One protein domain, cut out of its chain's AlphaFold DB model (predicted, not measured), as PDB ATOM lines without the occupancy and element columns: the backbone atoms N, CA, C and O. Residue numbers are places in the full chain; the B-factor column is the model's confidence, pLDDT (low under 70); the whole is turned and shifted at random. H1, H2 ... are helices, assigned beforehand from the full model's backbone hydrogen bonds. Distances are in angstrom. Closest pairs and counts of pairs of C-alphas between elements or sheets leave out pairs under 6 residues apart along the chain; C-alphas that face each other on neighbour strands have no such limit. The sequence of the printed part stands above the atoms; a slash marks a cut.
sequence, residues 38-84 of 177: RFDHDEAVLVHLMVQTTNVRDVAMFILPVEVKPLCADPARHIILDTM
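This is residues 38 to 84 of the 177 residues of the protein "Retrotransposon protein, putative, unclassified" of Panicum miliaceum (UniProt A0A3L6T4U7). This is an extended chain with no common core: the longest helix, H1, stands at one end, the short helix H3 at the other, and a long bare link crosses between them. A single small turn of helix, H2, comes near H1 at the start of that crossing, and no helix touches another. The printed part has 47 residues with three named helices, in the order H1, H2, H3, and no named strand; the class is all helix, though under half of the residues, 22 of the 47, are in named elements. The whole is extended, with a radius of gyration of the C-alphas of 16.1 A, and its outline is elongated, spanning 42 by 24 by 16 A.

Start at C-alpha 38, at (32.858, 23.858, -16.339), and go along residues 38 to 42 to reach H1, residues 43 to 54. Find C-alpha 43 at (37.556, 36.285, -19.391); from there H1 runs 16.1 A to C-alpha 54 at (35.067, 43.374, -5.200). Four residues later comes H2, residues 59 to 62, 5.6 A from first to last C-alpha. Read on through residues 63 to 76, which hold no named element, to H3, residues 77 to 82, which is 8.6 A long and ends at C-alpha 82, at (69.626, 40.642, 0.530).

Look first at H1 and H2, joined by a tight link: they are close but not clearly touching, with 1 pair of C-alphas within 8 A. That closest pair is Val 47 and Val 59, whose C-alphas are 7.7 A apart, while the two centres are 11.6 A apart. Farther along, H3 is apart from H2, and it is apart from H1 as well. In the backbone of H1 and H3 you will find every O i to N i+4 pair within hydrogen-bond range. H2 is too short for such a pair, but its 1 pair of O i and N i+3 is within range.

The two C-alphas farthest apart are those of Arg 38 and Thr 83, at 44.4 A, and the C-alphas of the first and last printed residues, Arg 38 and Met 84, are 41.6 A apart. The printed part has no cut. The link from H2 to H3 is long, with 14 residues. Residues 60 to 70, of which 60 to 62 belong to H2, stand free, and so do residues 72 to 79, of which 77 to 79 belong to H3. In the B-factor column, the mean pLDDT of the printed part is 78.8, and you will find values under 70 at residues 38 to 39, 57, 59 and 61 to 62.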
ATOM      1  N   ARG A  38      33.901  22.981 -16.905       68.94
ATOM      2  CA  ARG A  38      32.858  23.858 -16.339       68.94
ATOM      3  C   ARG A  38      33.384  24.974 -15.435       68.94
ATOM      4  O   ARG A  38      32.653  25.919 -15.160       68.94
ATOM      5  N   PHE A  39      34.607  24.830 -14.937       68.94
ATOM      6  CA  PHE A  39      35.266  25.820 -14.091       68.94
ATOM      7  C   PHE A  39      36.311  26.621 -14.864       68.94
ATOM      8  O   PHE A  39      37.012  27.434 -14.269       68.94
ATOM      9  N   ASP A  40      36.486  26.354 -16.159       74.19
ATOM     10  CA  ASP A  40      37.298  27.193 -17.028       74.19
ATOM     11  C   ASP A  40      36.435  28.389 -17.440       74.19
ATOM     12  O   ASP A  40      35.619  28.328 -18.360       74.19
ATOM     13  N   HIS A  41      36.476  29.431 -16.614       75.94
ATOM     14  CA  HIS A  41      35.681  30.627 -16.828       75.94
ATOM     15  C   HIS A  41      36.349  31.486 -17.893       75.94
ATOM     16  O   HIS A  41      37.510  31.864 -17.746       75.94
ATOM     17  N   ASP A  42      35.588  31.823 -18.931       79.94
ATOM     18  CA  ASP A  42      36.004  32.806 -19.925       79.94
ATOM     19  C   ASP A  42      36.280  34.168 -19.261       79.94
ATOM     20  O   ASP A  42      35.738  34.486 -18.195       79.94
ATOM     21  N   GLU A  43      37.105  34.991 -19.904       78.31
ATOM     22  CA  GLU A  43      37.556  36.285 -19.391       78.31
ATOM     23  C   GLU A  43      36.372  37.169 -18.975       78.31
ATOM     24  O   GLU A  43      36.366  37.746 -17.888       78.31
ATOM     25  N   ALA A  44      35.300  37.189 -19.771       83.38
ATOM     26  CA  ALA A  44      34.087  37.943 -19.461       83.38
ATOM     27  C   ALA A  44      33.400  37.480 -18.160       83.38
ATOM     28  O   ALA A  44      32.884  38.300 -17.394       83.38
ATOM     29  N   VAL A  45      33.405  36.172 -17.887       84.06
ATOM     30  CA  VAL A  45      32.826  35.595 -16.664       84.06
ATOM     31  C   VAL A  45      33.695  35.939 -15.459       84.06
ATOM     32  O   VAL A  45      33.165  36.308 -14.411       84.06
ATOM     33  N   LEU A  46      35.021  35.885 -15.615       80.69
ATOM     34  CA  LEU A  46      35.965  36.284 -14.573       80.69
ATOM     35  C   LEU A  46      35.823  37.766 -14.224       80.69
ATOM     36  O   LEU A  46      35.697  38.096 -13.046       80.69
ATOM     37  N   VAL A  47      35.750  38.648 -15.224       80.94
ATOM     38  CA  VAL A  47      35.511  40.084 -15.016       80.94
ATOM     39  C   VAL A  47      34.188  40.303 -14.283       80.94
ATOM     40  O   VAL A  47      34.142  41.054 -13.311       80.94
ATOM     41  N   HIS A  48      33.117  39.610 -14.678       82.69
ATOM     42  CA  HIS A  48      31.826  39.728 -14.004       82.69
ATOM     43  C   HIS A  48      31.885  39.287 -12.532       82.69
ATOM     44  O   HIS A  48      31.398  40.003 -11.656       82.69
ATOM     45  N   LEU A  49      32.525  38.148 -12.246       82.06
ATOM     46  CA  LEU A  49      32.735  37.653 -10.883       82.06
ATOM     47  C   LEU A  49      33.595  38.615 -10.055       82.06
ATOM     48  O   LEU A  49      33.283  38.866  -8.891       82.06
ATOM     49  N   MET A  50      34.647  39.193 -10.639       77.94
ATOM     50  CA  MET A  50      35.485  40.191  -9.972       77.94
ATOM     51  C   MET A  50      34.687  41.447  -9.628       77.94
ATOM     52  O   MET A  50      34.732  41.890  -8.482       77.94
ATOM     53  N   VAL A  51      33.895  41.981 -10.562       79.75
ATOM     54  CA  VAL A  51      33.027  43.141 -10.303       79.75
ATOM     55  C   VAL A  51      32.012  42.833  -9.198       79.75
ATOM     56  O   VAL A  51      31.793  43.666  -8.321       79.75
ATOM     57  N   GLN A  52      31.418  41.635  -9.194       80.69
ATOM     58  CA  GLN A  52      30.469  41.222  -8.155       80.69
ATOM     59  C   GLN A  52      31.118  41.062  -6.773       80.69
ATOM     60  O   GLN A  52      30.529  41.465  -5.773       80.69
ATOM     61  N   THR A  53      32.311  40.471  -6.703       79.12
ATOM     62  CA  THR A  53      32.987  40.159  -5.432       79.12
ATOM     63  C   THR A  53      33.697  41.362  -4.826       79.12
ATOM     64  O   THR A  53      33.685  41.532  -3.609       79.12
ATOM     65  N   THR A  54      34.297  42.209  -5.658       75.25
ATOM     66  CA  THR A  54      35.067  43.374  -5.200       75.25
ATOM     67  C   THR A  54      34.235  44.654  -5.168       75.25
ATOM     68  O   THR A  54      34.656  45.634  -4.561       75.25
ATOM     69  N   ASN A  55      33.053  44.667  -5.806       70.31
ATOM     70  CA  ASN A  55      32.247  45.869  -6.069       70.31
ATOM     71  C   ASN A  55      33.031  46.979  -6.806       70.31
ATOM     72  O   ASN A  55      32.593  48.128  -6.890       70.31
ATOM     73  N   VAL A  56      34.198  46.639  -7.358       70.19
ATOM     74  CA  VAL A  56      35.020  47.523  -8.170       70.19
ATOM     75  C   VAL A  56      34.611  47.291  -9.615       70.19
ATOM     76  O   VAL A  56      34.814  46.216 -10.171       70.19
ATOM     77  N   ARG A  57      33.975  48.297 -10.215       68.62
ATOM     78  CA  ARG A  57      33.502  48.226 -11.608       68.62
ATOM     79  C   ARG A  57      34.599  48.496 -12.632       68.62
ATOM     80  O   ARG A  57      34.394  48.223 -13.808       68.62
ATOM     81  N   ASP A  58      35.721  49.048 -12.184       70.50
ATOM     82  CA  ASP A  58      36.827  49.440 -13.043       70.50
ATOM     83  C   ASP A  58      38.005  48.476 -12.884       70.50
ATOM     84  O   ASP A  58      38.674  48.439 -11.850       70.50
ATOM     85  N   VAL A  59      38.259  47.693 -13.932       68.00
ATOM     86  CA  VAL A  59      39.362  46.727 -13.978       68.00
ATOM     87  C   VAL A  59      40.722  47.437 -13.922       68.00
ATOM     88  O   VAL A  59      41.697  46.849 -13.456       68.00
ATOM     89  N   ALA A  60      40.790  48.722 -14.298       70.12
ATOM     90  CA  ALA A  60      42.004  49.526 -14.196       70.12
ATOM     91  C   ALA A  60      42.504  49.674 -12.751       70.12
ATOM     92  O   ALA A  60      43.697  49.864 -12.537       70.12
ATOM     93  N   MET A  61      41.632  49.504 -11.752       67.25
ATOM     94  CA  MET A  61      42.020  49.513 -10.336       67.25
ATOM     95  C   MET A  61      42.833  48.275  -9.921       67.25
ATOM     96  O   MET A  61      43.482  48.300  -8.877       67.25
ATOM     97  N   PHE A  62      42.812  47.197 -10.714       67.19
ATOM     98  CA  PHE A  62      43.649  46.006 -10.504       67.19
ATOM     99  C   PHE A  62      44.947  46.039 -11.316       67.19
ATOM    100  O   PHE A  62      45.817  45.189 -11.117       67.19
ATOM    101  N   ILE A  63      45.092  47.007 -12.223       72.62
ATOM    102  CA  ILE A  63      46.337  47.222 -12.948       72.62
ATOM    103  C   ILE A  63      47.299  47.903 -11.977       72.62
ATOM    104  O   ILE A  63      46.980  48.936 -11.387       72.62
ATOM    105  N   LEU A  64      48.478  47.307 -11.784       74.31
ATOM    106  CA  LEU A  64      49.514  47.955 -10.989       74.31
ATOM    107  C   LEU A  64      49.838  49.325 -11.610       74.31
ATOM    108  O   LEU A  64      50.000  49.399 -12.831       74.31
ATOM    109  N   PRO A  65      49.958  50.397 -10.803       80.00
ATOM    110  CA  PRO A  65      50.428  51.685 -11.297       80.00
ATOM    111  C   PRO A  65      51.745  51.519 -12.058       80.00
ATOM    112  O   PRO A  65      52.564  50.673 -11.696       80.00
ATOM    113  N   VAL A  66      51.961  52.327 -13.098       78.69
ATOM    114  CA  VAL A  66      53.128  52.221 -13.998       78.69
ATOM    115  C   VAL A  66      54.450  52.305 -13.226       78.69
ATOM    116  O   VAL A  66      55.455  51.709 -13.610       78.69
ATOM    117  N   GLU A  67      54.439  53.014 -12.105       83.31
ATOM    118  CA  GLU A  67      55.575  53.232 -11.221       83.31
ATOM    119  C   GLU A  67      55.867  52.027 -10.309       83.31
ATOM    120  O   GLU A  67      56.971  51.912  -9.773       83.31
ATOM    121  N   VAL A  68      54.903  51.117 -10.121       82.19
ATOM    122  CA  VAL A  68      55.053  49.936  -9.267       82.19
ATOM    123  C   VAL A  68      55.538  48.763 -10.103       82.19
ATOM    124  O   VAL A  68      54.778  48.076 -10.786       82.19
ATOM    125  N   LYS A  69      56.838  48.489 -10.003       82.12
ATOM    126  CA  LYS A  69      57.441  47.329 -10.647       82.12
ATOM    127  C   LYS A  69      57.301  46.097  -9.751       82.12
ATOM    128  O   LYS A  69      57.721  46.142  -8.594       82.12
ATOM    129  N   PRO A  70      56.759  44.972 -10.248       81.81
ATOM    130  CA  PRO A  70      56.757  43.746  -9.470       81.81
ATOM    131  C   PRO A  70      58.202  43.291  -9.245       81.81
ATOM    132  O   PRO A  70      59.029  43.341 -10.158       81.81
ATOM    133  N   LEU A  71      58.498  42.795  -8.042       80.38
ATOM    134  CA  LEU A  71      59.855  42.414  -7.633       80.38
ATOM    135  C   LEU A  71      60.503  41.385  -8.580       80.38
ATOM    136  O   LEU A  71      61.718  41.364  -8.744       80.38
ATOM    137  N   CYS A  72      59.704  40.546  -9.247       78.00
ATOM    138  CA  CYS A  72      60.190  39.586 -10.240       78.00
ATOM    139  C   CYS A  72      60.763  40.236 -11.510       78.00
ATOM    140  O   CYS A  72      61.625  39.641 -12.151       78.00
ATOM    141  N   ALA A  73      60.295  41.431 -11.875       81.25
ATOM    142  CA  ALA A  73      60.759  42.183 -13.038       81.25
ATOM    143  C   ALA A  73      61.829  43.230 -12.675       81.25
ATOM    144  O   ALA A  73      62.378  43.889 -13.562       81.25
ATOM    145  N   ASP A  74      62.112  43.427 -11.386       85.31
ATOM    146  CA  ASP A  74      63.066  44.424 -10.913       85.31
ATOM    147  C   ASP A  74      64.525  43.952 -11.110       85.31
ATOM    148  O   ASP A  74      64.908  42.911 -10.568       85.31
ATOM    149  N   PRO A  75      65.377  44.688 -11.854       87.25
ATOM    150  CA  PRO A  75      66.800  44.358 -11.966       87.25
ATOM    151  C   PRO A  75      67.536  44.379 -10.613       87.25
ATOM    152  O   PRO A  75      68.495  43.628 -10.426       87.25
ATOM    153  N   ALA A  76      67.077  45.186  -9.652       89.12
ATOM    154  CA  ALA A  76      67.635  45.283  -8.306       89.12
ATOM    155  C   ALA A  76      67.083  44.220  -7.339       89.12
ATOM    156  O   ALA A  76      67.398  44.251  -6.150       89.12
ATOM    157  N   ARG A  77      66.303  43.243  -7.830       87.38
ATOM    158  CA  ARG A  77      65.696  42.171  -7.022       87.38
ATOM    159  C   ARG A  77      66.665  41.537  -6.025       87.38
ATOM    160  O   ARG A  77      66.290  41.320  -4.883       87.38
ATOM    161  N   HIS A  78      67.882  41.213  -6.454       85.44
ATOM    162  CA  HIS A  78      68.876  40.555  -5.603       85.44
ATOM    163  C   HIS A  78      69.253  41.413  -4.384       85.44
ATOM    164  O   HIS A  78      69.227  40.913  -3.270       85.44
ATOM    165  N   ILE A  79      69.454  42.720  -4.579       89.69
ATOM    166  CA  ILE A  79      69.759  43.678  -3.506       89.69
ATOM    167  C   ILE A  79      68.595  43.761  -2.515       89.69
ATOM    168  O   ILE A  79      68.796  43.736  -1.305       89.69
ATOM    169  N   ILE A  80      67.362  43.834  -3.023       84.81
ATOM    170  CA  ILE A  80      66.159  43.897  -2.183       84.81
ATOM    171  C   ILE A  80      66.030  42.619  -1.345       84.81
ATOM    172  O   ILE A  80      65.773  42.694  -0.146       84.81
ATOM    173  N   LEU A  81      66.264  41.447  -1.938       82.56
ATOM    174  CA  LEU A  81      66.224  40.182  -1.204       82.56
ATOM    175  C   LEU A  81      67.337  40.071  -0.160       82.56
ATOM    176  O   LEU A  81      67.074  39.592   0.939       82.56
ATOM    177  N   ASP A  82      68.530  40.594  -0.442       85.81
ATOM    178  CA  ASP A  82      69.626  40.642   0.530       85.81
ATOM    179  C   ASP A  82      69.282  41.521   1.749       85.81
ATOM    180  O   ASP A  82      69.719  41.242   2.866       85.81
ATOM    181  N   THR A  83      68.439  42.549   1.576       86.69
ATOM    182  CA  THR A  83      67.920  43.354   2.702       86.69
ATOM    183  C   THR A  83      66.819  42.661   3.509       86.69
ATOM    184  O   THR A  83      66.448  43.149   4.579       86.69
ATOM    185  N   MET A  84      66.307  41.518   3.043       81.88
ATOM    186  CA  MET A  84      65.235  40.749   3.677       81.88
ATOM    187  C   MET A  84      65.764  39.406   4.217       81.88
ATOM    188  O   MET A  84      65.327  38.352   3.761       81.88
TER     189      MET A  84